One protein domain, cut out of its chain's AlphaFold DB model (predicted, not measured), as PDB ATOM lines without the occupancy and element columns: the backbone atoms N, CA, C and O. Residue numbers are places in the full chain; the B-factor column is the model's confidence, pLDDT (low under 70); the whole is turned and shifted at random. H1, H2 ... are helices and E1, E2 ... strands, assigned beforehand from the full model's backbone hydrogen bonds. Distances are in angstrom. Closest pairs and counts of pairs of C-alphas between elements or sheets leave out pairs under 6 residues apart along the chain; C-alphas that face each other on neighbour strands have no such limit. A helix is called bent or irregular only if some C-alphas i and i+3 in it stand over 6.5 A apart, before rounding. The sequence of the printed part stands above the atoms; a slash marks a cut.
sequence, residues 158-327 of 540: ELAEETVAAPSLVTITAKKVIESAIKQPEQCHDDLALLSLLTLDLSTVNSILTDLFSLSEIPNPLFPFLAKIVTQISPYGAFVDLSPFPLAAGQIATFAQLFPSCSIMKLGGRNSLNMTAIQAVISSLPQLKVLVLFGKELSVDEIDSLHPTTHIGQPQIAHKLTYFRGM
ATOM      1  N   GLU A 158     147.505 182.943 192.973       40.41
ATOM      2  CA  GLU A 158     146.668 183.436 191.867       40.41
ATOM      3  C   GLU A 158     147.145 182.866 190.510       40.41
ATOM      4  O   GLU A 158     146.333 182.410 189.701       40.41
ATOM      5  N   LEU A 159     148.467 182.700 190.332       45.41
ATOM      6  CA  LEU A 159     149.080 181.933 189.228       45.41
ATOM      7  C   LEU A 159     148.712 180.435 189.217       45.41
ATOM      8  O   LEU A 159     149.088 179.725 188.284       45.41
ATOM      9  N   ALA A 160     148.019 179.925 190.241       46.44
ATOM     10  CA  ALA A 160     147.526 178.549 190.249       46.44
ATOM     11  C   ALA A 160     146.193 178.381 189.492       46.44
ATOM     12  O   ALA A 160     145.868 177.252 189.118       46.44
ATOM     13  N   GLU A 161     145.434 179.463 189.257       45.97
ATOM     14  CA  GLU A 161     144.097 179.398 188.642       45.97
ATOM     15  C   GLU A 161     143.927 180.275 187.379       45.97
ATOM     16  O   GLU A 161     143.149 179.899 186.497       45.97
ATOM     17  N   GLU A 162     144.666 181.381 187.208       42.34
ATOM     18  CA  GLU A 162     144.512 182.245 186.021       42.34
ATOM     19  C   GLU A 162     145.354 181.822 184.799       42.34
ATOM     20  O   GLU A 162     146.516 182.179 184.629       42.34
ATOM     21  N   THR A 163     144.672 181.156 183.861       42.47
ATOM     22  CA  THR A 163     145.092 180.819 182.485       42.47
ATOM     23  C   THR A 163     146.251 179.825 182.330       42.47
ATOM     24  O   THR A 163     147.375 180.016 182.783       42.47
ATOM     25  N   VAL A 164     146.002 178.759 181.559       52.16
ATOM     26  CA  VAL A 164     147.033 177.782 181.164       52.16
ATOM     27  C   VAL A 164     147.860 178.344 180.001       52.16
ATOM     28  O   VAL A 164     147.784 177.867 178.866       52.16
ATOM     29  N   ALA A 165     148.643 179.387 180.280       63.81
ATOM     30  CA  ALA A 165     149.712 179.820 179.393       63.81
ATOM     31  C   ALA A 165     150.689 178.648 179.195       63.81
ATOM     32  O   ALA A 165     151.136 178.023 180.159       63.81
ATOM     33  N   ALA A 166     150.992 178.302 177.941       76.31
ATOM     34  CA  ALA A 166     151.882 177.182 177.660       76.31
ATOM     35  C   ALA A 166     153.285 177.486 178.228       76.31
ATOM     36  O   ALA A 166     153.853 178.524 177.875       76.31
ATOM     37  N   PRO A 167     153.859 176.625 179.094       83.94
ATOM     38  CA  PRO A 167     155.146 176.904 179.722       83.94
ATOM     39  C   PRO A 167     156.236 177.059 178.662       83.94
ATOM     40  O   PRO A 167     156.234 176.352 177.650       83.94
ATOM     41  N   SER A 168     157.175 177.982 178.887       88.44
ATOM     42  CA  SER A 168     158.181 178.315 177.876       88.44
ATOM     43  C   SER A 168     159.038 177.098 177.506       88.44
ATOM     44  O   SER A 168     159.225 176.170 178.301       88.44
ATOM     45  N   LEU A 169     159.629 177.110 176.307       87.50
ATOM     46  CA  LEU A 169     160.530 176.037 175.882       87.50
ATOM     47  C   LEU A 169     161.732 175.882 176.835       87.50
ATOM     48  O   LEU A 169     162.194 174.761 177.045       87.50
ATOM     49  N   VAL A 170     162.184 176.973 177.468       89.25
ATOM     50  CA  VAL A 170     163.217 176.949 178.517       89.25
ATOM     51  C   VAL A 170     162.697 176.223 179.759       89.25
ATOM     52  O   VAL A 170     163.355 175.301 180.235       89.25
ATOM     53  N   THR A 171     161.486 176.547 180.225       92.31
ATOM     54  CA  THR A 171     160.832 175.882 181.366       92.31
ATOM     55  C   THR A 171     160.672 174.379 181.124       92.31
ATOM     56  O   THR A 171     161.053 173.570 181.969       92.31
ATOM     57  N   ILE A 172     160.158 173.986 179.952       93.06
ATOM     58  CA  ILE A 172     159.958 172.578 179.568       93.06
ATOM     59  C   ILE A 172     161.298 171.833 179.493       93.06
ATOM     60  O   ILE A 172     161.399 170.695 179.953       93.06
ATOM     61  N   THR A 173     162.328 172.458 178.918       91.75
ATOM     62  CA  THR A 173     163.659 171.845 178.773       91.75
ATOM     63  C   THR A 173     164.334 171.676 180.130       91.75
ATOM     64  O   THR A 173     164.819 170.588 180.434       91.75
ATOM     65  N   ALA A 174     164.289 172.704 180.982       92.75
ATOM     66  CA  ALA A 174     164.839 172.649 182.330       92.75
ATOM     67  C   ALA A 174     164.153 171.568 183.178       92.75
ATOM     68  O   ALA A 174     164.846 170.720 183.738       92.75
ATOM     69  N   LYS A 175     162.811 171.509 183.193       93.50
ATOM     70  CA  LYS A 175     162.062 170.442 183.883       93.50
ATOM     71  C   LYS A 175     162.467 169.046 183.401       93.50
ATOM     72  O   LYS A 175     162.774 168.191 184.226       93.50
ATOM     73  N   LYS A 176     162.567 168.819 182.083       94.06
ATOM     74  CA  LYS A 176     162.993 167.521 181.522       94.06
ATOM     75  C   LYS A 176     164.414 167.124 181.921       94.06
ATOM     76  O   LYS A 176     164.637 165.965 182.258       94.06
ATOM     77  N   VAL A 177     165.364 168.056 181.900       93.62
ATOM     78  CA  VAL A 177     166.748 167.787 182.325       93.62
ATOM     79  C   VAL A 177     166.817 167.504 183.831       93.62
ATOM     80  O   VAL A 177     167.520 166.585 184.241       93.62
ATOM     81  N   ILE A 178     166.040 168.213 184.654       93.50
ATOM     82  CA  ILE A 178     165.940 167.957 186.100       93.50
ATOM     83  C   ILE A 178     165.306 166.584 186.366       93.50
ATOM     84  O   ILE A 178     165.837 165.809 187.158       93.50
ATOM     85  N   GLU A 179     164.231 166.223 185.659       94.06
ATOM     86  CA  GLU A 179     163.649 164.877 185.698       94.06
ATOM     87  C   GLU A 179     164.670 163.790 185.326       94.06
ATOM     88  O   GLU A 179     164.736 162.759 185.998       94.06
ATOM     89  N   SER A 180     165.470 164.003 184.276       92.75
ATOM     90  CA  SER A 180     166.553 163.091 183.889       92.75
ATOM     91  C   SER A 180     167.637 163.009 184.965       92.75
ATOM     92  O   SER A 180     168.056 161.908 185.306       92.75
ATOM     93  N   ALA A 181     168.029 164.130 185.573       92.75
ATOM     94  CA  ALA A 181     168.998 164.173 186.669       92.75
ATOM     95  C   ALA A 181     168.516 163.460 187.945       92.75
ATOM     96  O   ALA A 181     169.317 162.871 188.666       92.75
ATOM     97  N   ILE A 182     167.207 163.469 188.213       92.25
ATOM     98  CA  ILE A 182     166.597 162.715 189.317       92.25
ATOM     99  C   ILE A 182     166.588 161.210 189.018       92.25
ATOM    100  O   ILE A 182     166.841 160.401 189.909       92.25
ATOM    101  N   LYS A 183     166.314 160.820 187.767       93.88
ATOM    102  CA  LYS A 183     166.205 159.409 187.351       93.88
ATOM    103  C   LYS A 183     167.565 158.750 187.082       93.88
ATOM    104  O   LYS A 183     167.692 157.542 187.261       93.88
ATOM    105  N   GLN A 184     168.549 159.513 186.604       94.31
ATOM    106  CA  GLN A 184     169.850 159.048 186.103       94.31
ATOM    107  C   GLN A 184     170.976 160.055 186.451       94.31
ATOM    108  O   GLN A 184     171.602 160.627 185.554       94.31
ATOM    109  N   PRO A 185     171.262 160.288 187.750       88.06
ATOM    110  CA  PRO A 185     172.167 161.350 188.207       88.06
ATOM    111  C   PRO A 185     173.590 161.284 187.631       88.06
ATOM    112  O   PRO A 185     174.209 162.325 187.441       88.06
ATOM    113  N   GLU A 186     174.103 160.098 187.298       90.19
ATOM    114  CA  GLU A 186     175.456 159.930 186.737       90.19
ATOM    115  C   GLU A 186     175.587 160.387 185.270       90.19
ATOM    116  O   GLU A 186     176.700 160.613 184.803       90.19
ATOM    117  N   GLN A 187     174.478 160.527 184.533       90.50
ATOM    118  CA  GLN A 187     174.490 160.806 183.084       90.50
ATOM    119  C   GLN A 187     174.139 162.262 182.734       90.50
ATOM    120  O   GLN A 187     174.342 162.689 181.604       90.50
ATOM    121  N   CYS A 188     173.639 163.038 183.697       89.56
ATOM    122  CA  CYS A 188     173.089 164.381 183.482       89.56
ATOM    123  C   CYS A 188     174.095 165.543 183.631       89.56
ATOM    124  O   CYS A 188     173.694 166.706 183.582       89.56
ATOM    125  N   HIS A 189     175.380 165.259 183.872       87.06
ATOM    126  CA  HIS A 189     176.357 166.281 184.272       87.06
ATOM    127  C   HIS A 189     176.528 167.411 183.242       87.06
ATOM    128  O   HIS A 189     176.531 168.580 183.632       87.06
ATOM    129  N   ASP A 190     176.607 167.081 181.952       90.50
ATOM    130  CA  ASP A 190     176.775 168.073 180.885       90.50
ATOM    131  C   ASP A 190     175.492 168.902 180.672       90.50
ATOM    132  O   ASP A 190     175.552 170.129 180.587       90.50
ATOM    133  N   ASP A 191     174.315 168.265 180.695       91.19
ATOM    134  CA  ASP A 191     173.018 168.952 180.582       91.19
ATOM    135  C   ASP A 191     172.790 169.943 181.739       91.19
ATOM    136  O   ASP A 191     172.309 171.062 181.536       91.19
ATOM    137  N   LEU A 192     173.168 169.566 182.967       90.75
ATOM    138  CA  LEU A 192     173.084 170.445 184.136       90.75
ATOM    139  C   LEU A 192     174.106 171.585 184.095       90.75
ATOM    140  O   LEU A 192     173.801 172.685 184.567       90.75
ATOM    141  N   ALA A 193     175.286 171.368 183.510       89.12
ATOM    142  CA  ALA A 193     176.233 172.445 183.243       89.12
ATOM    143  C   ALA A 193     175.649 173.448 182.230       89.12
ATOM    144  O   ALA A 193     175.696 174.654 182.474       89.12
ATOM    145  N   LEU A 194     175.003 172.970 181.160       88.69
ATOM    146  CA  LEU A 194     174.326 173.817 180.172       88.69
ATOM    147  C   LEU A 194     173.152 174.607 180.780       88.69
ATOM    148  O   LEU A 194     173.087 175.824 180.597       88.69
ATOM    149  N   LEU A 195     172.276 173.987 181.586       89.50
ATOM    150  CA  LEU A 195     171.247 174.727 182.341       89.50
ATOM    151  C   LEU A 195     171.851 175.772 183.295       89.50
ATOM    152  O   LEU A 195     171.294 176.857 183.502       89.50
ATOM    153  N   SER A 196     173.016 175.474 183.872       87.56
ATOM    154  CA  SER A 196     173.732 176.406 184.747       87.56
ATOM    155  C   SER A 196     174.276 177.631 183.995       87.56
ATOM    156  O   SER A 196     174.534 178.647 184.638       87.56
ATOM    157  N   LEU A 197     174.298 177.632 182.656       87.94
ATOM    158  CA  LEU A 197     174.592 178.813 181.828       87.94
ATOM    159  C   LEU A 197     173.343 179.623 181.424       87.94
ATOM    160  O   LEU A 197     173.440 180.837 181.286       87.94
ATOM    161  N   LEU A 198     172.161 179.007 181.287       88.19
ATOM    162  CA  LEU A 198     170.943 179.696 180.816       88.19
ATOM    163  C   LEU A 198     170.384 180.703 181.835       88.19
ATOM    164  O   LEU A 198     170.072 180.317 182.962       88.19
ATOM    165  N   THR A 199     170.179 181.966 181.462       88.12
ATOM    166  CA  THR A 199     169.372 182.889 182.281       88.12
ATOM    167  C   THR A 199     167.935 182.372 182.343       88.12
ATOM    168  O   THR A 199     167.312 182.155 181.306       88.12
ATOM    169  N   LEU A 200     167.420 182.144 183.553       90.88
ATOM    170  CA  LEU A 200     166.041 181.710 183.779       90.88
ATOM    171  C   LEU A 200     165.191 182.925 184.148       90.88
ATOM    172  O   LEU A 200     165.633 183.764 184.929       90.88
ATOM    173  N   ASP A 201     163.967 183.006 183.640       89.12
ATOM    174  CA  ASP A 201     162.975 183.966 184.121       89.12
ATOM    175  C   ASP A 201     162.376 183.520 185.473       89.12
ATOM    176  O   ASP A 201     162.473 182.350 185.867       89.12
ATOM    177  N   LEU A 202     161.732 184.445 186.191       86.25
ATOM    178  CA  LEU A 202     161.188 184.171 187.525       86.25
ATOM    179  C   LEU A 202     160.046 183.135 187.511       86.25
ATOM    180  O   LEU A 202     159.917 182.364 188.463       86.25
ATOM    181  N   SER A 203     159.254 183.053 186.433       86.94
ATOM    182  CA  SER A 203     158.191 182.045 186.310       86.94
ATOM    183  C   SER A 203     158.780 180.640 186.130       86.94
ATOM    184  O   SER A 203     158.350 179.702 186.803       86.94
ATOM    185  N   THR A 204     159.842 180.502 185.328       91.12
ATOM    186  CA  THR A 204     160.610 179.259 185.187       91.12
ATOM    187  C   THR A 204     161.250 178.852 186.508       91.12
ATOM    188  O   THR A 204     161.131 177.689 186.898       91.12
ATOM    189  N   VAL A 205     161.872 179.790 187.233       92.38
ATOM    190  CA  VAL A 205     162.451 179.529 188.562       92.38
ATOM    191  C   VAL A 205     161.389 179.020 189.538       92.38
ATOM    192  O   VAL A 205     161.588 177.967 190.141       92.38
ATOM    193  N   ASN A 206     160.241 179.692 189.648       88.81
ATOM    194  CA  ASN A 206     159.150 179.267 190.532       88.81
ATOM    195  C   ASN A 206     158.575 177.900 190.122       88.81
ATOM    196  O   ASN A 206     158.356 177.035 190.970       88.81
ATOM    197  N   SER A 207     158.397 177.663 188.820       90.50
ATOM    198  CA  SER A 207     157.897 176.390 188.294       90.50
ATOM    199  C   SER A 207     158.855 175.224 188.578       90.50
ATOM    200  O   SER A 207     158.402 174.113 188.842       90.50
ATOM    201  N   ILE A 208     160.170 175.467 188.563       93.31
ATOM    202  CA  ILE A 208     161.208 174.490 188.926       93.31
ATOM    203  C   ILE A 208     161.291 174.288 190.443       93.31
ATOM    204  O   ILE A 208     161.429 173.156 190.905       93.31
ATOM    205  N   LEU A 209     161.197 175.364 191.231       92.06
ATOM    206  CA  LEU A 209     161.207 175.288 192.693       92.06
ATOM    207  C   LEU A 209     160.074 174.396 193.206       92.06
ATOM    208  O   LEU A 209     160.334 173.535 194.040       92.06
ATOM    209  N   THR A 210     158.866 174.512 192.650       89.38
ATOM    210  CA  THR A 210     157.731 173.626 192.965       89.38
ATOM    211  C   THR A 210     158.057 172.143 192.741       89.38
ATOM    212  O   THR A 210     157.786 171.320 193.620       89.38
ATOM    213  N   ASP A 211     158.706 171.787 191.627       90.69
ATOM    214  CA  ASP A 211     159.121 170.401 191.365       90.69
ATOM    215  C   ASP A 211     160.176 169.937 192.377       90.69
ATOM    216  O   ASP A 211     160.043 168.862 192.962       90.69
ATOM    217  N   LEU A 212     161.198 170.759 192.640       92.69
ATOM    218  CA  LEU A 212     162.265 170.459 193.604       92.69
ATOM    219  C   LEU A 212     161.735 170.366 195.046       92.69
ATOM    220  O   LEU A 212     162.245 169.582 195.847       92.69
ATOM    221  N   PHE A 213     160.679 171.115 195.380       90.12
ATOM    222  CA  PHE A 213     159.965 170.990 196.647       90.12
ATOM    223  C   PHE A 213     159.151 169.690 196.723       90.12
ATOM    224  O   PHE A 213     158.945 169.195 197.830       90.12
ATOM    225  N   SER A 214     158.707 169.100 195.609       89.25
ATOM    226  CA  SER A 214     157.942 167.840 195.625       89.25
ATOM    227  C   SER A 214     158.783 166.603 195.983       89.25
ATOM    228  O   SER A 214     158.237 165.588 196.413       89.25
ATOM    229  N   LEU A 215     160.112 166.689 195.850       91.81
ATOM    230  CA  LEU A 215     161.031 165.562 196.030       91.81
ATOM    231  C   LEU A 215     161.131 165.081 197.489       91.81
ATOM    232  O   LEU A 215     160.889 165.824 198.443       91.81
ATOM    233  N   SER A 216     161.561 163.831 197.670       91.00
ATOM    234  CA  SER A 216     161.921 163.264 198.979       91.00
ATOM    235  C   SER A 216     163.372 163.539 199.390       91.00
ATOM    236  O   SER A 216     163.665 163.544 200.580       91.00
ATOM    237  N   GLU A 217     164.259 163.759 198.418       92.81
ATOM    238  CA  GLU A 217     165.695 164.041 198.557       92.81
ATOM    239  C   GLU A 217     166.168 164.754 197.274       92.81
ATOM    240  O   GLU A 217     165.575 164.544 196.213       92.81
ATOM    241  N   ILE A 218     167.210 165.592 197.342       94.06
ATOM    242  CA  ILE A 218     167.802 166.227 196.148       94.06
ATOM    243  C   ILE A 218     169.132 165.541 195.787       94.06
ATOM    244  O   ILE A 218     170.058 165.576 196.597       94.06
ATOM    245  N   PRO A 219     169.276 164.960 194.580       93.38
ATOM    246  CA  PRO A 219     170.542 164.420 194.082       93.38
ATOM    247  C   PRO A 219     171.690 165.442 194.049       93.38
ATOM    248  O   PRO A 219     171.529 166.555 193.549       93.38
ATOM    249  N   ASN A 220     172.886 165.025 194.477       92.19
ATOM    250  CA  ASN A 220     174.086 165.874 194.504       92.19
ATOM    251  C   ASN A 220     174.432 166.575 193.164       92.19
ATOM    252  O   ASN A 220     174.852 167.733 193.220       92.19
ATOM    253  N   PRO A 221     174.256 165.965 191.966       91.44
ATOM    254  CA  PRO A 221     174.536 166.646 190.695       91.44
ATOM    255  C   PRO A 221     173.719 167.922 190.465       91.44
ATOM    256  O   PRO A 221     174.191 168.823 189.779       91.44
ATOM    257  N   LEU A 222     172.533 168.046 191.076       93.00
ATOM    258  CA  LEU A 222     171.689 169.241 190.968       93.00
ATOM    259  C   LEU A 222     172.196 170.425 191.805       93.00
ATOM    260  O   LEU A 222     171.658 171.521 191.668       93.00
ATOM    261  N   PHE A 223     173.209 170.262 192.665       92.62
ATOM    262  CA  PHE A 223     173.616 171.319 193.603       92.62
ATOM    263  C   PHE A 223     174.143 172.604 192.951       92.62
ATOM    264  O   PHE A 223     173.730 173.662 193.417       92.62
ATOM    265  N   PRO A 224     174.970 172.593 191.885       91.06
ATOM    266  CA  PRO A 224     175.385 173.832 191.219       91.06
ATOM    267  C   PRO A 224     174.190 174.601 190.634       91.06
ATOM    268  O   PRO A 224     174.088 175.819 190.781       91.06
ATOM    269  N   PHE A 225     173.238 173.874 190.045       93.25
ATOM    270  CA  PHE A 225     172.030 174.439 189.452       93.25
ATOM    271  C   PHE A 225     171.046 174.969 190.516       93.25
ATOM    272  O   PHE A 225     170.530 176.080 190.400       93.25
ATOM    273  N   LEU A 226     170.849 174.224 191.606       93.25
ATOM    274  CA  LEU A 226     170.074 174.671 192.764       93.25
ATOM    275  C   LEU A 226     170.734 175.876 193.452       93.25
ATOM    276  O   LEU A 226     170.034 176.792 193.869       93.25
ATOM    277  N   ALA A 227     172.066 175.923 193.537       92.62
ATOM    278  CA  ALA A 227     172.781 177.062 194.108       92.62
ATOM    279  C   ALA A 227     172.604 178.327 193.257       92.62
ATOM    280  O   ALA A 227     172.348 179.400 193.807       92.62
ATOM    281  N   LYS A 228     172.631 178.197 191.924       92.19
ATOM    282  CA  LYS A 228     172.264 179.275 190.995       92.19
ATOM    283  C   LYS A 228     170.837 179.776 191.241       92.19
ATOM    284  O   LYS A 228     170.652 180.979 191.396       92.19
ATOM    285  N   ILE A 229     169.853 178.879 191.356       92.81
ATOM    286  CA  ILE A 229     168.460 179.249 191.675       92.81
ATOM    287  C   ILE A 229     168.365 179.986 193.020       92.81
ATOM    288  O   ILE A 229     167.762 181.055 193.089       92.81
ATOM    289  N   VAL A 230     168.993 179.460 194.078       91.62
ATOM    290  CA  VAL A 230     168.984 180.072 195.420       91.62
ATOM    291  C   VAL A 230     169.692 181.434 195.430       91.62
ATOM    292  O   VAL A 230     169.267 182.337 196.146       91.62
ATOM    293  N   THR A 231     170.718 181.619 194.594       89.69
ATOM    294  CA  THR A 231     171.377 182.919 194.382       89.69
ATOM    295  C   THR A 231     170.462 183.892 193.639       89.69
ATOM    296  O   THR A 231     170.370 185.056 194.014       89.69
ATOM    297  N   GLN A 232     169.735 183.428 192.621       87.56
ATOM    298  CA  GLN A 232     168.844 184.268 191.822       87.56
ATOM    299  C   GLN A 232     167.649 184.803 192.633       87.56
ATOM    300  O   GLN A 232     167.285 185.965 192.476       87.56
ATOM    301  N   ILE A 233     167.078 184.000 193.539       83.38
ATOM    302  CA  ILE A 233     166.014 184.448 194.463       83.38
ATOM    303  C   ILE A 233     166.544 185.223 195.685       83.38
ATOM    304  O   ILE A 233     165.755 185.749 196.467       83.38
ATOM    305  N   SER A 234     167.866 185.290 195.873       81.00
ATOM    306  CA  SER A 234     168.529 185.991 196.980       81.00
ATOM    307  C   SER A 234     169.777 186.739 196.474       81.00
ATOM    308  O   SER A 234     170.910 186.403 196.842       81.00
ATOM    309  N   PRO A 235     169.597 187.762 195.611       65.44
ATOM    310  CA  PRO A 235     170.674 188.346 194.801       65.44
ATOM    311  C   PRO A 235     171.804 188.989 195.617       65.44
ATOM    312  O   PRO A 235     172.912 189.157 195.119       65.44
ATOM    313  N   TYR A 236     171.557 189.313 196.887       70.94
ATOM    314  CA  TYR A 236     172.565 189.872 197.787       70.94
ATOM    315  C   TYR A 236     173.599 188.842 198.281       70.94
ATOM    316  O   TYR A 236     174.578 189.244 198.907       70.94
ATOM    317  N   GLY A 237     173.381 187.531 198.082       69.75
ATOM    318  CA  GLY A 237     174.279 186.420 198.470       69.75
ATOM    319  C   GLY A 237     174.489 186.219 199.983       69.75
ATOM    320  O   GLY A 237     174.824 185.131 200.447       69.75
ATOM    321  N   ALA A 238     174.241 187.260 200.775       85.31
ATOM    322  CA  ALA A 238     174.396 187.302 202.219       85.31
ATOM    323  C   ALA A 238     173.285 186.556 202.982       85.31
ATOM    324  O   ALA A 238     173.452 186.338 204.185       85.31
ATOM    325  N   PHE A 239     172.192 186.174 202.310       89.06
ATOM    326  CA  PHE A 239     171.080 185.371 202.827       89.06
ATOM    327  C   PHE A 239     170.884 184.122 201.957       89.06
ATOM    328  O   PHE A 239     170.833 184.229 200.734       89.06
ATOM    329  N   VAL A 240     170.759 182.949 202.578       92.81
ATOM    330  CA  VAL A 240     170.603 181.655 201.894       92.81
ATOM    331  C   VAL A 240     169.515 180.843 202.595       92.81
ATOM    332  O   VAL A 240     169.696 180.402 203.734       92.81
ATOM    333  N   ASP A 241     168.379 180.633 201.929       90.81
ATOM    334  CA  ASP A 241     167.263 179.851 202.470       90.81
ATOM    335  C   ASP A 241     167.222 178.439 201.880       90.81
ATOM    336  O   ASP A 241     166.906 178.244 200.708       90.81
ATOM    337  N   LEU A 242     167.527 177.446 202.717       93.12
ATOM    338  CA  LEU A 242     167.469 176.024 202.378       93.12
ATOM    339  C   LEU A 242     166.290 175.301 203.049       93.12
ATOM    340  O   LEU A 242     166.170 174.078 202.940       93.12
ATOM    341  N   SER A 243     165.423 176.036 203.755       90.00
ATOM    342  CA  SER A 243     164.311 175.465 204.524       90.00
ATOM    343  C   SER A 243     163.234 174.718 203.724       90.00
ATOM    344  O   SER A 243     162.660 173.786 204.301       90.00
ATOM    345  N   PRO A 244     162.963 175.025 202.435       90.12
ATOM    346  CA  PRO A 244     162.020 174.245 201.634       90.12
ATOM    347  C   PRO A 244     162.549 172.871 201.201       90.12
ATOM    348  O   PRO A 244     161.750 171.981 200.903       90.12
ATOM    349  N   PHE A 245     163.874 172.691 201.129       92.88
ATOM    350  CA  PHE A 245     164.493 171.569 200.421       92.88
ATOM    351  C   PHE A 245     164.783 170.362 201.333       92.88
ATOM    352  O   PHE A 245     165.273 170.533 202.455       92.88
ATOM    353  N   PRO A 246     164.563 169.123 200.861       93.19
ATOM    354  CA  PRO A 246     164.928 167.905 201.580       93.19
ATOM    355  C   PRO A 246     166.426 167.586 201.404       93.19
ATOM    356  O   PRO A 246     166.803 166.669 200.679       93.19
ATOM    357  N   LEU A 247     167.289 168.383 202.038       93.81
ATOM    358  CA  LEU A 247     168.746 168.187 202.012       93.81
ATOM    359  C   LEU A 247     169.247 167.460 203.268       93.81
ATOM    360  O   LEU A 247     168.867 167.810 204.389       93.81
ATOM    361  N   ALA A 248     170.147 166.497 203.083       91.81
ATOM    362  CA  ALA A 248     170.767 165.725 204.154       91.81
ATOM    363  C   ALA A 248     172.002 166.393 204.779       91.81
ATOM    364  O   ALA A 248     172.629 167.278 204.201       91.81
ATOM    365  N   ALA A 249     172.391 165.920 205.966       88.38
ATOM    366  CA  ALA A 249     173.545 166.385 206.740       88.38
ATOM    367  C   ALA A 249     174.811 166.702 205.915       88.38
ATOM    368  O   ALA A 249     175.295 167.833 205.935       88.38
ATOM    369  N   GLY A 250     175.340 165.716 205.178       86.88
ATOM    370  CA  GLY A 250     176.539 165.904 204.350       86.88
ATOM    371  C   GLY A 250     176.296 166.823 203.150       86.88
ATOM    372  O   GLY A 250     177.155 167.632 202.807       86.88
ATOM    373  N   GLN A 251     175.096 166.759 202.567       91.88
ATOM    374  CA  GLN A 251     174.703 167.579 201.424       91.88
ATOM    375  C   GLN A 251     174.715 169.071 201.761       91.88
ATOM    376  O   GLN A 251     175.224 169.858 200.975       91.88
ATOM    377  N   ILE A 252     174.222 169.464 202.939       91.44
ATOM    378  CA  ILE A 252     174.181 170.875 203.354       91.44
ATOM    379  C   ILE A 252     175.594 171.413 203.605       91.44
ATOM    380  O   ILE A 252     175.867 172.557 203.256       91.44
ATOM    381  N   ALA A 253     176.517 170.597 204.125       86.88
ATOM    382  CA  ALA A 253     177.919 170.993 204.271       86.88
ATOM    383  C   ALA A 253     178.627 171.185 202.912       86.88
ATOM    384  O   ALA A 253     179.437 172.099 202.773       86.88
ATOM    385  N   THR A 254     178.304 170.376 201.895       89.19
ATOM    386  CA  THR A 254     178.767 170.596 200.511       89.19
ATOM    387  C   THR A 254     178.099 171.820 199.879       89.19
ATOM    388  O   THR A 254     178.774 172.640 199.265       89.19
ATOM    389  N   PHE A 255     176.786 171.983 200.056       89.56
ATOM    390  CA  PHE A 255     176.017 173.084 199.477       89.56
ATOM    391  C   PHE A 255     176.430 174.443 200.060       89.56
ATOM    392  O   PHE A 255     176.548 175.418 199.327       89.56
ATOM    393  N   ALA A 256     176.736 174.500 201.359       88.94
ATOM    394  CA  ALA A 256     177.248 175.690 202.035       88.94
ATOM    395  C   ALA A 256     178.542 176.235 201.401       88.94
ATOM    396  O   ALA A 256     178.705 177.449 201.298       88.94
ATOM    397  N   GLN A 257     179.429 175.367 200.903       89.38
ATOM    398  CA  GLN A 257     180.685 175.779 200.256       89.38
ATOM    399  C   GLN A 257     180.463 176.564 198.951       89.38
ATOM    400  O   GLN A 257     181.357 177.288 198.521       89.38
ATOM    401  N   LEU A 258     179.269 176.473 198.351       91.62
ATOM    402  CA  LEU A 258     178.876 177.259 197.178       91.62
ATOM    403  C   LEU A 258     178.518 178.720 197.535       91.62
ATOM    404  O   LEU A 258     178.392 179.548 196.639       91.62
ATOM    405  N   PHE A 259     178.400 179.054 198.829       91.94
ATOM    406  CA  PHE A 259     178.027 180.382 199.332       91.94
ATOM    407  C   PHE A 259     179.038 180.917 200.373       91.94
ATOM    408  O   PHE A 259     178.672 181.160 201.527       91.94
ATOM    409  N   PRO A 260     180.316 181.147 200.007       90.12
ATOM    410  CA  PRO A 260     181.360 181.576 200.950       90.12
ATOM    411  C   PRO A 260     181.109 182.956 201.597       90.12
ATOM    412  O   PRO A 260     181.707 183.271 202.627       90.12
ATOM    413  N   SER A 261     180.223 183.769 201.015       90.12
ATOM    414  CA  SER A 261     179.753 185.068 201.523       90.12
ATOM    415  C   SER A 261     178.447 184.994 202.336       90.12
ATOM    416  O   SER A 261     177.936 186.028 202.776       90.12
ATOM    417  N   CYS A 262     177.889 183.797 202.562       92.62
ATOM    418  CA  CYS A 262     176.637 183.619 203.299       92.62
ATOM    419  C   CYS A 262     176.764 184.104 204.752       92.62
ATOM    420  O   CYS A 262     177.442 183.491 205.579       92.62
ATOM    421  N   SER A 263     176.033 185.169 205.087       90.12
ATOM    422  CA  SER A 263     176.001 185.738 206.436       90.12
ATOM    423  C   SER A 263     174.778 185.308 207.255       90.12
ATOM    424  O   SER A 263     174.829 185.321 208.483       90.12
ATOM    425  N   ILE A 264     173.697 184.887 206.598       89.94
ATOM    426  CA  ILE A 264     172.462 184.393 207.207       89.94
ATOM    427  C   ILE A 264     172.043 183.128 206.454       89.94
ATOM    428  O   ILE A 264     171.603 183.214 205.310       89.94
ATOM    429  N   MET A 265     172.136 181.962 207.092       93.31
ATOM    430  CA  MET A 265     171.626 180.705 206.530       93.31
ATOM    431  C   MET A 265     170.351 180.286 207.259       93.31
ATOM    432  O   MET A 265     170.294 180.349 208.487       93.31
ATOM    433  N   LYS A 266     169.336 179.827 206.521       92.94
ATOM    434  CA  LYS A 266     168.080 179.313 207.077       92.94
ATOM    435  C   LYS A 266     167.872 177.850 206.694       92.94
ATOM    436  O   LYS A 266     167.803 177.511 205.519       92.94
ATOM    437  N   LEU A 267     167.757 176.995 207.707       92.50
ATOM    438  CA  LEU A 267     167.531 175.554 207.609       92.50
ATOM    439  C   LEU A 267     166.183 175.234 208.276       92.50
ATOM    440  O   LEU A 267     165.872 175.737 209.356       92.50
ATOM    441  N   GLY A 268     165.363 174.426 207.611       87.69
ATOM    442  CA  GLY A 268     163.967 174.157 207.950       87.69
ATOM    443  C   GLY A 268     163.698 172.727 208.394       87.69
ATOM    444  O   GLY A 268     164.600 171.896 208.511       87.69
ATOM    445  N   GLY A 269     162.419 172.407 208.603       85.12
ATOM    446  CA  GLY A 269     161.973 171.082 209.050       85.12
ATOM    447  C   GLY A 269     162.477 169.923 208.181       85.12
ATOM    448  O   GLY A 269     162.957 168.934 208.728       85.12
ATOM    449  N   ARG A 270     162.470 170.082 206.851       86.69
ATOM    450  CA  ARG A 270     162.782 169.015 205.876       86.69
ATOM    451  C   ARG A 270     164.257 168.623 205.783       86.69
ATOM    452  O   ARG A 270     164.554 167.548 205.277       86.69
ATOM    453  N   ASN A 271     165.176 169.446 206.285       89.00
ATOM    454  CA  ASN A 271     166.600 169.117 206.279       89.00
ATOM    455  C   ASN A 271     166.910 168.002 207.302       89.00
ATOM    456  O   ASN A 271     166.649 168.185 208.497       89.00
ATOM    457  N   SER A 272     167.499 166.875 206.893       87.06
ATOM    458  CA  SER A 272     167.881 165.782 207.808       87.06
ATOM    459  C   SER A 272     169.245 166.058 208.460       87.06
ATOM    460  O   SER A 272     170.283 165.494 208.116       87.06
ATOM    461  N   LEU A 273     169.221 166.990 209.417       88.19
ATOM    462  CA  LEU A 273     170.366 167.459 210.202       88.19
ATOM    463  C   LEU A 273     170.378 166.835 211.601       88.19
ATOM    464  O   LEU A 273     169.362 166.845 212.292       88.19
ATOM    465  N   ASN A 274     171.559 166.400 212.038       90.50
ATOM    466  CA  ASN A 274     171.880 166.141 213.441       90.50
ATOM    467  C   ASN A 274     172.849 167.218 213.969       90.50
ATOM    468  O   ASN A 274     173.362 168.034 213.199       90.50
ATOM    469  N   MET A 275     173.124 167.210 215.274       91.12
ATOM    470  CA  MET A 275     174.008 168.183 215.924       91.12
ATOM    471  C   MET A 275     175.394 168.303 215.255       91.12
ATOM    472  O   MET A 275     175.862 169.407 214.973       91.12
ATOM    473  N   THR A 276     176.026 167.173 214.913       90.88
ATOM    474  CA  THR A 276     177.334 167.133 214.234       90.88
ATOM    475  C   THR A 276     177.297 167.802 212.856       90.88
ATOM    476  O   THR A 276     178.229 168.513 212.486       90.88
ATOM    477  N   ALA A 277     176.207 167.628 212.104       90.62
ATOM    478  CA  ALA A 277     176.020 168.278 210.810       90.62
ATOM    479  C   ALA A 277     175.889 169.802 210.946       90.62
ATOM    480  O   ALA A 277     176.483 170.542 210.168       90.62
ATOM    481  N   ILE A 278     175.169 170.281 211.966       92.25
ATOM    482  CA  ILE A 278     175.022 171.719 212.238       92.25
ATOM    483  C   ILE A 278     176.390 172.335 212.591       92.25
ATOM    484  O   ILE A 278     176.747 173.385 212.058       92.25
ATOM    485  N   GLN A 279     177.198 171.650 213.408       91.06
ATOM    486  CA  GLN A 279     178.575 172.065 213.717       91.06
ATOM    487  C   GLN A 279     179.483 172.084 212.476       91.06
ATOM    488  O   GLN A 279     180.289 173.005 212.325       91.06
ATOM    489  N   ALA A 280     179.340 171.119 211.562       89.44
ATOM    490  CA  ALA A 280     180.079 171.096 210.299       89.44
ATOM    491  C   ALA A 280     179.687 172.264 209.375       89.44
ATOM    492  O   ALA A 280     180.567 172.922 208.824       89.44
ATOM    493  N   VAL A 281     178.390 172.584 209.268       90.69
ATOM    494  CA  VAL A 281     177.893 173.738 208.494       90.69
ATOM    495  C   VAL A 281     178.437 175.054 209.053       90.69
ATOM    496  O   VAL A 281     179.003 175.839 208.293       90.69
ATOM    497  N   ILE A 282     178.364 175.267 210.372       91.19
ATOM    498  CA  ILE A 282     178.955 176.443 211.040       91.19
ATOM    499  C   ILE A 282     180.461 176.535 210.754       91.19
ATOM    500  O   ILE A 282     180.964 177.607 210.430       91.19
ATOM    501  N   SER A 283     181.174 175.407 210.814       89.38
ATOM    502  CA  SER A 283     182.621 175.352 210.557       89.38
ATOM    503  C   SER A 283     182.986 175.608 209.086       89.38
ATOM    504  O   SER A 283     184.086 176.075 208.805       89.38
ATOM    505  N   SER A 284     182.075 175.324 208.147       88.81
ATOM    506  CA  SER A 284     182.257 175.571 206.708       88.81
ATOM    507  C   SER A 284     181.979 177.018 206.271       88.81
ATOM    508  O   SER A 284     182.392 177.408 205.181       88.81
ATOM    509  N   LEU A 285     181.308 177.819 207.109       91.25
ATOM    510  CA  LEU A 285     180.863 179.180 206.791       91.25
ATOM    511  C   LEU A 285     181.451 180.210 207.775       91.25
ATOM    512  O   LEU A 285     180.742 180.712 208.648       91.25
ATOM    513  N   PRO A 286     182.734 180.597 207.634       89.81
ATOM    514  CA  PRO A 286     183.394 181.526 208.558       89.81
ATOM    515  C   PRO A 286     182.829 182.960 208.536       89.81
ATOM    516  O   PRO A 286     183.176 183.757 209.403       89.81
ATOM    517  N   GLN A 287     181.968 183.306 207.569       90.19
ATOM    518  CA  GLN A 287     181.261 184.595 207.514       90.19
ATOM    519  C   GLN A 287     179.836 184.550 208.101       90.19
ATOM    520  O   GLN A 287     179.145 185.574 208.105       90.19
ATOM    521  N   LEU A 288     179.384 183.395 208.606       91.75
ATOM    522  CA  LEU A 288     178.020 183.208 209.093       91.75
ATOM    523  C   LEU A 288     177.774 184.019 210.374       91.75
ATOM    524  O   LEU A 288     178.325 183.737 211.436       91.75
ATOM    525  N   LYS A 289     176.903 185.025 210.280       89.06
ATOM    526  CA  LYS A 289     176.470 185.890 211.389       89.06
ATOM    527  C   LYS A 289     175.203 185.367 212.061       89.06
ATOM    528  O   LYS A 289     175.003 185.634 213.245       89.06
ATOM    529  N   VAL A 290     174.352 184.641 211.332       87.62
ATOM    530  CA  VAL A 290     173.086 184.077 211.825       87.62
ATOM    531  C   VAL A 290     172.837 182.702 211.200       87.62
ATOM    532  O   VAL A 290     172.953 182.537 209.987       87.62
ATOM    533  N   LEU A 291     172.435 181.730 212.020       91.88
ATOM    534  CA  LEU A 291     171.940 180.430 211.575       91.88
ATOM    535  C   LEU A 291     170.519 180.213 212.102       91.88
ATOM    536  O   LEU A 291     170.308 180.077 213.306       91.88
ATOM    537  N   VAL A 292     169.542 180.187 211.201       88.62
ATOM    538  CA  VAL A 292     168.122 180.001 211.516       88.62
ATOM    539  C   VAL A 292     167.766 178.520 211.406       88.62
ATOM    540  O   VAL A 292     167.997 177.910 210.367       88.62
ATOM    541  N   LEU A 293     167.199 177.945 212.470       87.62
ATOM    542  CA  LEU A 293     166.931 176.503 212.615       87.62
ATOM    543  C   LEU A 293     165.446 176.197 212.912       87.62
ATOM    544  O   LEU A 293     165.116 175.209 213.576       87.62
ATOM    545  N   PHE A 294     164.523 177.066 212.488       75.50
ATOM    546  CA  PHE A 294     163.091 176.890 212.756       75.50
ATOM    547  C   PHE A 294     162.547 175.589 212.139       75.50
ATOM    548  O   PHE A 294     162.746 175.296 210.963       75.50
ATOM    549  N   GLY A 295     161.836 174.798 212.946       75.00
ATOM    550  CA  GLY A 295     161.337 173.477 212.546       75.00
ATOM    551  C   GLY A 295     162.304 172.315 212.807       75.00
ATOM    552  O   GLY A 295     161.960 171.176 212.504       75.00
ATOM    553  N   LYS A 296     163.483 172.553 213.398       80.94
ATOM    554  CA  LYS A 296     164.304 171.488 214.002       80.94
ATOM    555  C   LYS A 296     163.815 171.166 215.415       80.94
ATOM    556  O   LYS A 296     163.548 172.079 216.202       80.94
ATOM    557  N   GLU A 297     163.753 169.883 215.756       82.88
ATOM    558  CA  GLU A 297     163.570 169.431 217.138       82.88
ATOM    559  C   GLU A 297     164.954 169.195 217.756       82.88
ATOM    560  O   GLU A 297     165.529 168.123 217.621       82.88
ATOM    561  N   LEU A 298     165.505 170.254 218.359       83.56
ATOM    562  CA  LEU A 298     166.741 170.229 219.144       83.56
ATOM    563  C   LEU A 298     166.394 170.378 220.627       83.56
ATOM    564  O   LEU A 298     165.465 171.116 220.974       83.56
ATOM    565  N   SER A 299     167.162 169.713 221.481       86.56
ATOM    566  CA  SER A 299     167.158 169.908 222.933       86.56
ATOM    567  C   SER A 299     167.831 171.228 223.343       86.56
ATOM    568  O   SER A 299     168.488 171.894 222.540       86.56
ATOM    569  N   VAL A 300     167.685 171.609 224.618       79.44
ATOM    570  CA  VAL A 300     168.408 172.761 225.188       79.44
ATOM    571  C   VAL A 300     169.920 172.502 225.187       79.44
ATOM    572  O   VAL A 300     170.675 173.373 224.775       79.44
ATOM    573  N   ASP A 301     170.363 171.298 225.555       85.38
ATOM    574  CA  ASP A 301     171.790 170.956 225.670       85.38
ATOM    575  C   ASP A 301     172.518 170.948 224.305       85.38
ATOM    576  O   ASP A 301     173.671 171.377 224.189       85.38
ATOM    577  N   GLU A 302     171.842 170.518 223.233       88.44
ATOM    578  CA  GLU A 302     172.361 170.635 221.860       88.44
ATOM    579  C   GLU A 302     172.544 172.102 221.457       88.44
ATOM    580  O   GLU A 302     173.582 172.488 220.932       88.44
ATOM    581  N   ILE A 303     171.569 172.957 221.757       85.00
ATOM    582  CA  ILE A 303     171.634 174.391 221.452       85.00
ATOM    583  C   ILE A 303     172.708 175.095 222.283       85.00
ATOM    584  O   ILE A 303     173.430 175.951 221.775       85.00
ATOM    585  N   ASP A 304     172.866 174.701 223.540       82.75
ATOM    586  CA  ASP A 304     173.919 175.204 224.413       82.75
ATOM    587  C   ASP A 304     175.308 174.811 223.888       82.75
ATOM    588  O   ASP A 304     176.231 175.624 223.922       82.75
ATOM    589  N   SER A 305     175.446 173.620 223.296       88.31
ATOM    590  CA  SER A 305     176.670 173.194 222.601       88.31
ATOM    591  C   SER A 305     176.838 173.758 221.176       88.31
ATOM    592  O   SER A 305     177.918 173.614 220.597       88.31
ATOM    593  N   LEU A 306     175.845 174.482 220.632       86.44
ATOM    594  CA  LEU A 306     176.021 175.400 219.489       86.44
ATOM    595  C   LEU A 306     176.545 176.783 219.917       86.44
ATOM    596  O   LEU A 306     176.934 177.573 219.057       86.44
ATOM    597  N   HIS A 307     176.615 177.069 221.222       80.25
ATOM    598  CA  HIS A 307     177.148 178.314 221.782       80.25
ATOM    599  C   HIS A 307     178.426 178.102 222.633       80.25
ATOM    600  O   HIS A 307     178.394 178.316 223.850       80.25
ATOM    601  N   PRO A 308     179.580 177.728 222.033       60.22
ATOM    602  CA  PRO A 308     180.870 177.734 222.725       60.22
ATOM    603  C   PRO A 308     181.140 179.053 223.464       60.22
ATOM    604  O   PRO A 308     181.120 180.140 222.891       60.22
ATOM    605  N   THR A 309     181.430 178.952 224.758       46.22
ATOM    606  CA  THR A 309     181.335 180.043 225.745       46.22
ATOM    607  C   THR A 309     182.381 181.166 225.628       46.22
ATOM    608  O   THR A 309     182.454 182.018 226.513       46.22
ATOM    609  N   THR A 310     183.205 181.188 224.575       39.47
ATOM    610  CA  THR A 310     184.487 181.921 224.558       39.47
ATOM    611  C   THR A 310     184.827 182.701 223.282       39.47
ATOM    612  O   THR A 310     185.848 183.389 223.285       39.47
ATOM    613  N   HIS A 311     184.042 182.642 222.195       50.38
ATOM    614  CA  HIS A 311     184.490 183.162 220.887       50.38
ATOM    615  C   HIS A 311     183.663 184.323 220.314       50.38
ATOM    616  O   HIS A 311     182.497 184.187 219.947       50.38
ATOM    617  N   ILE A 312     184.330 185.470 220.151       57.81
ATOM    618  CA  ILE A 312     183.865 186.587 219.320       57.81
ATOM    619  C   ILE A 312     183.836 186.122 217.855       57.81
ATOM    620  O   ILE A 312     184.813 185.552 217.377       57.81
ATOM    621  N   GLY A 313     182.736 186.394 217.145       68.25
ATOM    622  CA  GLY A 313     182.588 186.094 215.713       68.25
ATOM    623  C   GLY A 313     181.764 184.847 215.369       68.25
ATOM    624  O   GLY A 313     181.636 184.536 214.193       68.25
ATOM    625  N   GLN A 314     181.186 184.148 216.351       78.69
ATOM    626  CA  GLN A 314     180.292 183.011 216.084       78.69
ATOM    627  C   GLN A 314     178.891 183.435 215.593       78.69
ATOM    628  O   GLN A 314     178.405 184.502 215.992       78.69
ATOM    629  N   PRO A 315     178.209 182.596 214.784       83.69
ATOM    630  CA  PRO A 315     176.844 182.851 214.337       83.69
ATOM    631  C   PRO A 315     175.844 182.888 215.495       83.69
ATOM    632  O   PRO A 315     175.877 182.075 216.418       83.69
ATOM    633  N   GLN A 316     174.877 183.799 215.401       84.31
ATOM    634  CA  GLN A 316     173.703 183.813 216.264       84.31
ATOM    635  C   GLN A 316     172.766 182.668 215.866       84.31
ATOM    636  O   GLN A 316     172.266 182.632 214.741       84.31
ATOM    637  N   ILE A 317     172.509 181.738 216.784       86.50
ATOM    638  CA  ILE A 317     171.589 180.623 216.552       86.50
ATOM    639  C   ILE A 317     170.151 181.099 216.793       86.50
ATOM    640  O   ILE A 317     169.735 181.327 217.929       86.50
ATOM    641  N   ALA A 318     169.380 181.240 215.719       80.25
ATOM    642  CA  ALA A 318     167.960 181.566 215.755       80.25
ATOM    643  C   ALA A 318     167.135 180.267 215.750       80.25
ATOM    644  O   ALA A 318     166.781 179.721 214.702       80.25
ATOM    645  N   HIS A 319     166.839 179.752 216.944       81.62
ATOM    646  CA  HIS A 319     166.009 178.564 217.173       81.62
ATOM    647  C   HIS A 319     164.981 178.866 218.261       81.62
ATOM    648  O   HIS A 319     165.256 179.658 219.157       81.62
ATOM    649  N   LYS A 320     163.801 178.232 218.231       73.62
ATOM    650  CA  LYS A 320     162.710 178.548 219.173       73.62
ATOM    651  C   LYS A 320     163.146 178.545 220.650       73.62
ATOM    652  O   LYS A 320     162.676 179.387 221.406       73.62
ATOM    653  N   LEU A 321     164.081 177.676 221.051       67.94
ATOM    654  CA  LEU A 321     164.573 177.627 222.432       67.94
ATOM    655  C   LEU A 321     165.620 178.710 222.762       67.94
ATOM    656  O   LEU A 321     165.675 179.121 223.918       67.94
ATOM    657  N   THR A 322     166.395 179.246 221.805       65.88
ATOM    658  CA  THR A 322     167.308 180.378 222.095       65.88
ATOM    659  C   THR A 322     166.535 181.659 222.407       65.88
ATOM    660  O   THR A 322     166.911 182.384 223.329       65.88
ATOM    661  N   TYR A 323     165.400 181.887 221.734       58.66
ATOM    662  CA  TYR A 323     164.492 183.000 222.048       58.66
ATOM    663  C   TYR A 323     163.937 182.934 223.477       58.66
ATOM    664  O   TYR A 323     163.812 183.975 224.117       58.66
ATOM    665  N   PHE A 324     163.651 181.737 224.004       52.97
ATOM    666  CA  PHE A 324     163.242 181.567 225.402       52.97
ATOM    667  C   PHE A 324     164.432 181.621 226.375       52.97
ATOM    668  O   PHE A 324     164.326 182.239 227.432       52.97
ATOM    669  N   ARG A 325     165.596 181.051 226.026       54.78
ATOM    670  CA  ARG A 325     166.789 181.058 226.898       54.78
ATOM    671  C   ARG A 325     167.342 182.466 227.137       54.78
ATOM    672  O   ARG A 325     167.821 182.756 228.231       54.78
ATOM    673  N   GLY A 326     167.208 183.362 226.159       47.34
ATOM    674  CA  GLY A 326     167.544 184.779 226.311       47.34
ATOM    675  C   GLY A 326     166.719 185.525 227.372       47.34
ATOM    676  O   GLY A 326     167.147 186.586 227.816       47.34
ATOM    677  N   MET A 327     165.578 184.987 227.830       42.62
ATOM    678  CA  MET A 327     164.618 185.711 228.684       42.62
ATOM    679  C   MET A 327     165.076 186.000 230.123       42.62
ATOM    680  O   MET A 327     164.413 186.764 230.817       42.62
TER     681      MET A 327
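AT A GLANCE: This is residues 158 to 327 of the 540 residues of an uncharacterized protein of Serendipita vermifera MAFF 305830 (UniProt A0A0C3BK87). Look for a short solenoid, a chain wound in stacked turns: four short parallel strands, E1 to E4, make a wall along one side, with H5 and H6 side by side along the other and H7 after them. Helices H1 to H4 cluster at the E1 end and lengthen the pile, H8 lies at the E4 end, and residues 160 to 166 stick out as a tail. The 170 printed residues have eight named helices and four named strands, in the order H1 H2 H3 H4 E1 H5 E2 H6 E3 H7 E4 H8, of mixed class, with the sheet running E1 E2 E3 E4. The whole is compact, with a radius of gyration of the C-alphas of 17.7 A, and spans 55 by 36 by 28 A.

HOW THE PARTS SIT: Start at the sheet: E1, residues 239 to 241, is an edge strand, parallel to E2, residues 264 to 266, with N 240 and O 264 2.9 A apart, within hydrogen-bond range. E3, residues 290 to 292, is parallel to E2, with N 292 and O 265 at 2.8 A, and to E4, residues 316 to 318, with N 318 and O 291 at 2.8 A. H5, residues 249 to 256, H6, residues 275 to 284, and H7, residues 300 to 305, each link two parallel neighbour strands in a strand-helix-strand unit with a right-handed crossover: E1, H5, E2; E2, H6, E3; E3, H7, E4. H5 and H6 touch at a shallow tilt of 19 degrees, the same way, closest at the C-alphas of Ala 253 and Val 281, 5.0 A. H7 and H8, residues 320 to 327, only just touch, with 3 pairs of C-alphas within 8 A, the closest being Val 300 and Leu 321, 6.8 A; they are about perpendicular at 86 degrees. At the E1 end, H4, residues 220 to 232, only grazes the sheet with residues 227 to 231; it is irregular, with C-alphas 221 and 224 7.3 A apart. H2, residues 189 to 197, touches H4 at a shallow tilt of 5 degrees, the closest C-alphas being Ser 196 and Phe 225, 5.4 A. H1, residues 169 to 183, forms a helical hairpin with H2, closest at the C-alphas of Val 177 and Asp 191, 6.6 A. Residues 170 to 175 of H1 touch residues 204 to 208 of H3, residues 202 to 214; H2 and H3 are apart. Every O i to N i+4 pair is within hydrogen-bond range in H1, H2, H6 and H7; the counts are 8 of 9 in H3, 7 of 9 in H4, 3 of 4 in H5 and 2 of 4 in H8.

IN THESE COORDINATES: Find C-alpha 169 at (160.530, 176.037, 175.882), from which H1 runs 21.0 A. H3 measures 18.5 A, H4 19.3 A and H6 14.4 A. E1 begins at C-alpha 239, (171.080, 185.371, 202.827), and H8 ends at C-alpha 327, (164.618, 185.711, 228.684).

THE WHOLE: The C-alphas of Thr 163 and Thr 310, the two farthest apart, are 57.6 A from each other. The printed part has no cut and no long link. Its mean pLDDT is 84.2; look for values under 70 at residues 158 to 165, 235, 237, 308 to 313 and 321 to 327.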